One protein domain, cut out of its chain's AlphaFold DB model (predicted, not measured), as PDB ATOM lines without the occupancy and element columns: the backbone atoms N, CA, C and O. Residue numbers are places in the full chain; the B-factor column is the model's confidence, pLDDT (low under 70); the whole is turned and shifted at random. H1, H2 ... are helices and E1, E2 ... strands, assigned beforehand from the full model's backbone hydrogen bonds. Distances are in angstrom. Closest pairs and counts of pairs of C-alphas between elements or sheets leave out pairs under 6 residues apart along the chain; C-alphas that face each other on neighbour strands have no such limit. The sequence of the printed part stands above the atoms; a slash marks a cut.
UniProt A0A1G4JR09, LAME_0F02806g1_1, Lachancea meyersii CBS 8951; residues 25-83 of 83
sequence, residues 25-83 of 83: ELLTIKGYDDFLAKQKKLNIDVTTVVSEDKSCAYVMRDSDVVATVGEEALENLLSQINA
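AT A GLANCE: This is residues 25 to 83 of the 83 residues of the protein "LAME_0F02806g1_1" of Lachancea meyersii CBS 8951 (UniProt A0A1G4JR09). A small antiparallel sheet of three strands, E1 - E2 - E3, has both helices over one face, H1 along the strands and H2 across them, the two meeting in a corner. The 59 printed residues run H1 E1 E2 E3 H2, of mixed class, compact and rounded: radius of gyration of the C-alphas 10.9 A, spans 29 by 23 by 22 A.

IN THESE COORDINATES: The sheet holds E1, residues 47 to 50, E2, residues 57 to 61, and E3, residues 64 to 69, 14.4 A long. H1, residues 29 to 41, spans 18.3 A from C-alpha 29 at (112.389, 153.975, 136.677). H2, residues 71 to 82, spans 16.7 A and ends at C-alpha 82 (103.757, 166.543, 143.697).

HOW THE PARTS SIT: E1, E2 and E3 form a meander, each strand the antiparallel neighbour of the one before; N 49 and O 58 are 2.8 A apart, N 59 and O 67 2.8 A, within hydrogen-bond range. Two layers, helices on one face of a sheet: H1, height 10.8 A over the sheet, is over E2 and E3; H2, height 8.7 A, is only just over E1, with 3 C-alphas. H1 touches H2 with residues 29 to 32 alone, about perpendicular at 73 degrees; the closest C-alphas, Ile 29 and Ala 73, are 4.3 A apart. In H1 and H2 every O i to N i+4 pair is within hydrogen-bond range.

THE WHOLE: The farthest C-alphas, Lys 41 and Asp 53, are 31.3 A apart. The printed part has no cut and no long link; residues 82 to 83 have pLDDT under 70.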
ATOM      1  N   GLU A  25     120.589 149.451 144.431       75.88
ATOM      2  CA  GLU A  25     120.446 150.824 143.951       75.88
ATOM      3  C   GLU A  25     119.496 150.843 142.748       75.88
ATOM      4  O   GLU A  25     119.802 150.377 141.647       75.88
ATOM      5  N   LEU A  26     118.298 151.369 142.967       82.69
ATOM      6  CA  LEU A  26     117.262 151.558 141.963       82.69
ATOM      7  C   LEU A  26     117.437 152.950 141.350       82.69
ATOM      8  O   LEU A  26     116.758 153.900 141.725       82.69
ATOM      9  N   LEU A  27     118.383 153.063 140.417       80.12
ATOM     10  CA  LEU A  27     118.702 154.323 139.725       80.12
ATOM     11  C   LEU A  27     117.750 154.621 138.554       80.12
ATOM     12  O   LEU A  27     117.572 155.763 138.150       80.12
ATOM     13  N   THR A  28     117.100 153.586 138.009       82.69
ATOM     14  CA  THR A  28     116.217 153.707 136.838       82.69
ATOM     15  C   THR A  28     114.759 153.448 137.195       82.69
ATOM     16  O   THR A  28     114.449 152.580 138.015       82.69
ATOM     17  N   ILE A  29     113.844 154.136 136.502       82.69
ATOM     18  CA  ILE A  29     112.389 153.975 136.677       82.69
ATOM     19  C   ILE A  29     111.974 152.511 136.484       82.69
ATOM     20  O   ILE A  29     111.203 151.962 137.267       82.69
ATOM     21  N   LYS A  30     112.530 151.855 135.456       81.94
ATOM     22  CA  LYS A  30     112.261 150.440 135.166       81.94
ATOM     23  C   LYS A  30     112.780 149.514 136.259       81.94
ATOM     24  O   LYS A  30     112.114 148.537 136.573       81.94
ATOM     25  N   GLY A  31     113.953 149.806 136.827       81.25
ATOM     26  CA  GLY A  31     114.499 149.033 137.938       81.25
ATOM     27  C   GLY A  31     113.601 149.118 139.169       81.25
ATOM     28  O   GLY A  31     113.302 148.094 139.775       81.25
ATOM     29  N   TYR A  32     113.121 150.321 139.493       84.06
ATOM     30  CA  TYR A  32     112.187 150.539 140.597       84.06
ATOM     31  C   TYR A  32     110.847 149.819 140.387       84.06
ATOM     32  O   TYR A  32     110.365 149.139 141.294       84.06
ATOM     33  N   ASP A  33     110.278 149.897 139.183       84.06
ATOM     34  CA  ASP A  33     109.031 149.205 138.845       84.06
ATOM     35  C   ASP A  33     109.184 147.674 138.898       84.06
ATOM     36  O   ASP A  33     108.382 146.986 139.531       84.06
ATOM     37  N   ASP A  34     110.272 147.130 138.337       85.00
ATOM     38  CA  ASP A  34     110.583 145.696 138.410       85.00
ATOM     39  C   ASP A  34     110.803 145.234 139.859       85.00
ATOM     40  O   ASP A  34     110.359 144.149 140.250       85.00
ATOM     41  N   PHE A  35     111.434 146.072 140.685       84.88
ATOM     42  CA  PHE A  35     111.607 145.809 142.108       84.88
ATOM     43  C   PHE A  35     110.260 145.733 142.827       84.88
ATOM     44  O   PHE A  35     109.984 144.736 143.494       84.88
ATOM     45  N   LEU A  36     109.385 146.725 142.648       84.06
ATOM     46  CA  LEU A  36     108.037 146.705 143.222       84.06
ATOM     47  C   LEU A  36     107.224 145.503 142.729       84.06
ATOM     48  O   LEU A  36     106.570 144.827 143.525       84.06
ATOM     49  N   ALA A  37     107.304 145.177 141.437       86.88
ATOM     50  CA  ALA A  37     106.632 144.020 140.860       86.88
ATOM     51  C   ALA A  37     107.121 142.702 141.483       86.88
ATOM     52  O   ALA A  37     106.313 141.807 141.751       86.88
ATOM     53  N   LYS A  38     108.425 142.579 141.760       85.88
ATOM     54  CA  LYS A  38     109.004 141.439 142.487       85.88
ATOM     55  C   LYS A  38     108.500 141.366 143.925       85.88
ATOM     56  O   LYS A  38     108.072 140.292 144.339       85.88
ATOM     57  N   GLN A  39     108.491 142.475 144.666       84.88
ATOM     58  CA  GLN A  39     107.992 142.491 146.050       84.88
ATOM     59  C   GLN A  39     106.503 142.124 146.109       84.88
ATOM     60  O   GLN A  39     106.104 141.276 146.905       84.88
ATOM     61  N   LYS A  40     105.693 142.644 145.177       84.31
ATOM     62  CA  LYS A  40     104.270 142.304 145.053       84.31
ATOM     63  C   LYS A  40     104.045 140.825 144.734       84.31
ATOM     64  O   LYS A  40     103.173 140.199 145.328       84.31
ATOM     65  N   LYS A  41     104.846 140.237 143.836       86.25
ATOM     66  CA  LYS A  41     104.811 138.787 143.556       86.25
ATOM     67  C   LYS A  41     105.137 137.945 144.787       86.25
ATOM     68  O   LYS A  41     104.614 136.845 144.921       86.25
ATOM     69  N   LEU A  42     105.990 138.461 145.666       84.06
ATOM     70  CA  LEU A  42     106.374 137.811 146.912       84.06
ATOM     71  C   LEU A  42     105.391 138.086 148.071       84.06
ATOM     72  O   LEU A  42     105.607 137.552 149.153       84.06
ATOM     73  N   ASN A  43     104.316 138.865 147.857       84.06
ATOM     74  CA  ASN A  43     103.408 139.363 148.907       84.06
ATOM     75  C   ASN A  43     104.149 140.079 150.043       84.06
ATOM     76  O   ASN A  43     103.926 139.822 151.223       84.06
ATOM     77  N   ILE A  44     105.070 140.959 149.667       83.44
ATOM     78  CA  ILE A  44     105.882 141.708 150.614       83.44
ATOM     79  C   ILE A  44     105.461 143.166 150.566       83.44
ATOM     80  O   ILE A  44     105.620 143.827 149.538       83.44
ATOM     81  N   ASP A  45     104.978 143.657 151.702       82.44
ATOM     82  CA  ASP A  45     104.728 145.074 151.912       82.44
ATOM     83  C   ASP A  45     106.055 145.829 151.995       82.44
ATOM     84  O   ASP A  45     106.909 145.579 152.851       82.44
ATOM     85  N   VAL A  46     106.233 146.749 151.055       86.69
ATOM     86  CA  VAL A  46     107.366 147.665 151.008       86.69
ATOM     87  C   VAL A  46     106.844 149.089 150.976       86.69
ATOM     88  O   VAL A  46     105.874 149.396 150.286       86.69
ATOM     89  N   THR A  47     107.491 149.960 151.737       84.62
ATOM     90  CA  THR A  47     107.152 151.375 151.841       84.62
ATOM     91  C   THR A  47     108.299 152.188 151.285       84.62
ATOM     92  O   THR A  47     109.446 152.008 151.689       84.62
ATOM     93  N   THR A  48     107.998 153.100 150.372       85.25
ATOM     94  CA  THR A  48     109.003 154.015 149.841       85.25
ATOM     95  C   THR A  48     108.970 155.317 150.625       85.25
ATOM     96  O   THR A  48     107.941 155.983 150.695       85.25
ATOM     97  N   VAL A  49     110.105 155.674 151.215       84.94
ATOM     98  CA  VAL A  49     110.311 156.886 152.003       84.94
ATOM     99  C   VAL A  49     111.266 157.787 151.236       84.94
ATOM    100  O   VAL A  49     112.394 157.404 150.944       84.94
ATOM    101  N   VAL A  50     110.821 158.990 150.895       85.12
ATOM    102  CA  VAL A  50     111.673 160.012 150.276       85.12
ATOM    103  C   VAL A  50     112.367 160.800 151.387       85.12
ATOM    104  O   VAL A  50     111.712 161.181 152.356       85.12
ATOM    105  N   SER A  51     113.675 161.052 151.263       83.50
ATOM    106  CA  SER A  51     114.386 161.936 152.194       83.50
ATOM    107  C   SER A  51     113.835 163.356 152.145       83.50
ATOM    108  O   SER A  51     113.463 163.854 151.084       83.50
ATOM    109  N   GLU A  52     113.875 164.046 153.283       77.69
ATOM    110  CA  GLU A  52     113.414 165.433 153.413       77.69
ATOM    111  C   GLU A  52     114.185 166.393 152.487       77.69
ATOM    112  O   GLU A  52     113.593 167.266 151.854       77.69
ATOM    113  N   ASP A  53     115.481 166.136 152.285       78.12
ATOM    114  CA  ASP A  53     116.343 166.869 151.348       78.12
ATOM    115  C   ASP A  53     116.068 166.555 149.867       78.12
ATOM    116  O   ASP A  53     116.775 167.049 148.988       78.12
ATOM    117  N   LYS A  54     115.103 165.669 149.572       76.38
ATOM    118  CA  LYS A  54     114.751 165.181 148.222       76.38
ATOM    119  C   LYS A  54     115.941 164.667 147.411       76.38
ATOM    120  O   LYS A  54     115.872 164.589 146.191       76.38
ATOM    121  N   SER A  55     117.035 164.333 148.088       77.12
ATOM    122  CA  SER A  55     118.288 163.924 147.454       77.12
ATOM    123  C   SER A  55     118.318 162.425 147.169       77.12
ATOM    124  O   SER A  55     118.988 161.987 146.241       77.12
ATOM    125  N   CYS A  56     117.578 161.635 147.951       79.06
ATOM    126  CA  CYS A  56     117.460 160.188 147.802       79.06
ATOM    127  C   CYS A  56     116.078 159.724 148.272       79.06
ATOM    128  O   CYS A  56     115.385 160.425 149.013       79.06
ATOM    129  N   ALA A  57     115.699 158.514 147.882       83.94
ATOM    130  CA  ALA A  57     114.581 157.789 148.459       83.94
ATOM    131  C   ALA A  57     115.036 156.390 148.881       83.94
ATOM    132  O   ALA A  57     116.038 155.870 148.403       83.94
ATOM    133  N   TYR A  58     114.317 155.783 149.809       85.19
ATOM    134  CA  TYR A  58     114.629 154.486 150.386       85.19
ATOM    135  C   TYR A  58     113.385 153.624 150.334       85.19
ATOM    136  O   TYR A  58     112.306 154.055 150.728       85.19
ATOM    137  N   VAL A  59     113.530 152.393 149.868       86.38
ATOM    138  CA  VAL A  59     112.486 151.388 150.009       86.38
ATOM    139  C   VAL A  59     112.769 150.616 151.283       86.38
ATOM    140  O   VAL A  59     113.809 149.970 151.414       86.38
ATOM    141  N   MET A  60     111.841 150.706 152.224       84.69
ATOM    142  CA  MET A  60     111.882 150.017 153.502       84.69
ATOM    143  C   MET A  60     110.901 148.847 153.486       84.69
ATOM    144  O   MET A  60     109.792 148.954 152.963       84.69
ATOM    145  N   ARG A  61     111.296 147.723 154.073       84.56
ATOM    146  CA  ARG A  61     110.422 146.589 154.371       84.56
ATOM    147  C   ARG A  61     110.379 146.428 155.880       84.56
ATOM    148  O   ARG A  61     111.399 146.063 156.454       84.56
ATOM    149  N   ASP A  62     109.209 146.628 156.480       81.00
ATOM    150  CA  ASP A  62     108.951 146.496 157.924       81.00
ATOM    151  C   ASP A  62     109.795 147.454 158.794       81.00
ATOM    152  O   ASP A  62     109.276 148.415 159.357       81.00
ATOM    153  N   SER A  63     111.113 147.256 158.847       79.81
ATOM    154  CA  SER A  63     112.102 148.144 159.475       79.81
ATOM    155  C   SER A  63     113.479 148.126 158.788       79.81
ATOM    156  O   SER A  63     114.388 148.829 159.226       79.81
ATOM    157  N   ASP A  64     113.642 147.374 157.695       79.38
ATOM    158  CA  ASP A  64     114.906 147.226 156.972       79.38
ATOM    159  C   ASP A  64     114.909 148.011 155.659       79.38
ATOM    160  O   ASP A  64     113.973 147.925 154.860       79.38
ATOM    161  N   VAL A  65     115.995 148.737 155.389       82.31
ATOM    162  CA  VAL A  65     116.218 149.380 154.086       82.31
ATOM    163  C   VAL A  65     116.635 148.310 153.083       82.31
ATOM    164  O   VAL A  65     117.740 147.774 153.147       82.31
ATOM    165  N   VAL A  66     115.743 147.995 152.147       82.06
ATOM    166  CA  VAL A  66     115.957 146.948 151.138       82.06
ATOM    167  C   VAL A  66     116.515 147.493 149.828       82.06
ATOM    168  O   VAL A  66     117.181 146.759 149.098       82.06
ATOM    169  N   ALA A  67     116.250 148.763 149.524       83.38
ATOM    170  CA  ALA A  67     116.776 149.421 148.339       83.38
ATOM    171  C   ALA A  67     116.897 150.931 148.543       83.38
ATOM    172  O   ALA A  67     116.120 151.539 149.278       83.38
ATOM    173  N   THR A  68     117.852 151.535 147.852       85.38
ATOM    174  CA  THR A  68     117.979 152.985 147.707       85.38
ATOM    175  C   THR A  68     117.489 153.364 146.315       85.38
ATOM    176  O   THR A  68     117.737 152.662 145.341       85.38
ATOM    177  N   VAL A  69     116.745 154.453 146.207       86.75
ATOM    178  CA  VAL A  69     116.197 154.985 144.962       86.75
ATOM    179  C   VAL A  69     116.871 156.324 144.704       86.75
ATOM    180  O   VAL A  69     116.847 157.216 145.557       86.75
ATOM    181  N   GLY A  70     117.482 156.454 143.532       85.38
ATOM    182  CA  GLY A  70     118.226 157.643 143.122       85.38
ATOM    183  C   GLY A  70     117.906 158.054 141.689       85.38
ATOM    184  O   GLY A  70     117.132 157.383 141.007       85.38
ATOM    185  N   GLU A  71     118.511 159.162 141.259       84.38
ATOM    186  CA  GLU A  71     118.497 159.663 139.873       84.38
ATOM    187  C   GLU A  71     117.095 159.683 139.230       84.38
ATOM    188  O   GLU A  71     116.152 160.217 139.819       84.38
ATOM    189  N   GLU A  72     116.935 159.088 138.043       82.50
ATOM    190  CA  GLU A  72     115.689 159.110 137.269       82.50
ATOM    191  C   GLU A  72     114.514 158.493 138.041       82.50
ATOM    192  O   GLU A  72     113.367 158.933 137.919       82.50
ATOM    193  N   ALA A  73     114.775 157.451 138.836       82.38
ATOM    194  CA  ALA A  73     113.736 156.811 139.634       82.38
ATOM    195  C   ALA A  73     113.213 157.749 140.732       82.38
ATOM    196  O   ALA A  73     112.003 157.802 140.965       82.38
ATOM    197  N   LEU A  74     114.110 158.509 141.368       84.12
ATOM    198  CA  LEU A  74     113.771 159.511 142.377       84.12
ATOM    199  C   LEU A  74     112.993 160.681 141.765       84.12
ATOM    200  O   LEU A  74     111.967 161.077 142.314       84.12
ATOM    201  N   GLU A  75     113.446 161.203 140.624       84.94
ATOM    202  CA  GLU A  75     112.770 162.294 139.910       84.94
ATOM    203  C   GLU A  75     111.330 161.918 139.542       84.94
ATOM    204  O   GLU A  75     110.396 162.692 139.763       84.94
ATOM    205  N   ASN A  76     111.128 160.693 139.054       83.56
ATOM    206  CA  ASN A  76     109.800 160.177 138.739       83.56
ATOM    207  C   ASN A  76     108.913 160.026 139.989       83.56
ATOM    208  O   ASN A  76     107.715 160.307 139.940       83.56
ATOM    209  N   LEU A  77     109.491 159.605 141.117       81.44
ATOM    210  CA  LEU A  77     108.787 159.491 142.398       81.44
ATOM    211  C   LEU A  77     108.345 160.857 142.927       81.44
ATOM    212  O   LEU A  77     107.189 161.031 143.305       81.44
ATOM    213  N   LEU A  78     109.248 161.838 142.900       83.19
ATOM    214  CA  LEU A  78     108.959 163.217 143.290       83.19
ATOM    215  C   LEU A  78     107.860 163.826 142.414       83.19
ATOM    216  O   LEU A  78     106.971 164.495 142.935       83.19
ATOM    217  N   SER A  79     107.890 163.555 141.107       83.81
ATOM    218  CA  SER A  79     106.853 163.992 140.168       83.81
ATOM    219  C   SER A  79     105.474 163.414 140.516       83.81
ATOM    220  O   SER A  79     104.491 164.146 140.506       83.81
ATOM    221  N   GLN A  80     105.396 162.134 140.902       77.69
ATOM    222  CA  GLN A  80     104.133 161.496 141.304       77.69
ATOM    223  C   GLN A  80     103.584 161.992 142.647       77.69
ATOM    224  O   GLN A  80     102.374 162.004 142.829       77.69
ATOM    225  N   ILE A  81     104.448 162.381 143.590       76.69
ATOM    226  CA  ILE A  81     104.023 162.895 144.905       76.69
ATOM    227  C   ILE A  81     103.534 164.348 144.807       76.69
ATOM    228  O   ILE A  81     102.664 164.760 145.573       76.69
ATOM    229  N   ASN A  82     104.101 165.133 143.889       68.81
ATOM    230  CA  ASN A  82     103.757 166.543 143.697       68.81
ATOM    231  C   ASN A  82     102.595 166.786 142.708       68.81
ATOM    232  O   ASN A  82     102.220 167.950 142.533       68.81
ATOM    233  N   ALA A  83     102.081 165.748 142.042       52.59
ATOM    234  CA  ALA A  83     100.985 165.821 141.066       52.59
ATOM    235  C   ALA A  83      99.606 165.681 141.726       52.59
ATOM    236  O   ALA A  83      98.682 166.400 141.278       52.59
TER     237      ALA A  83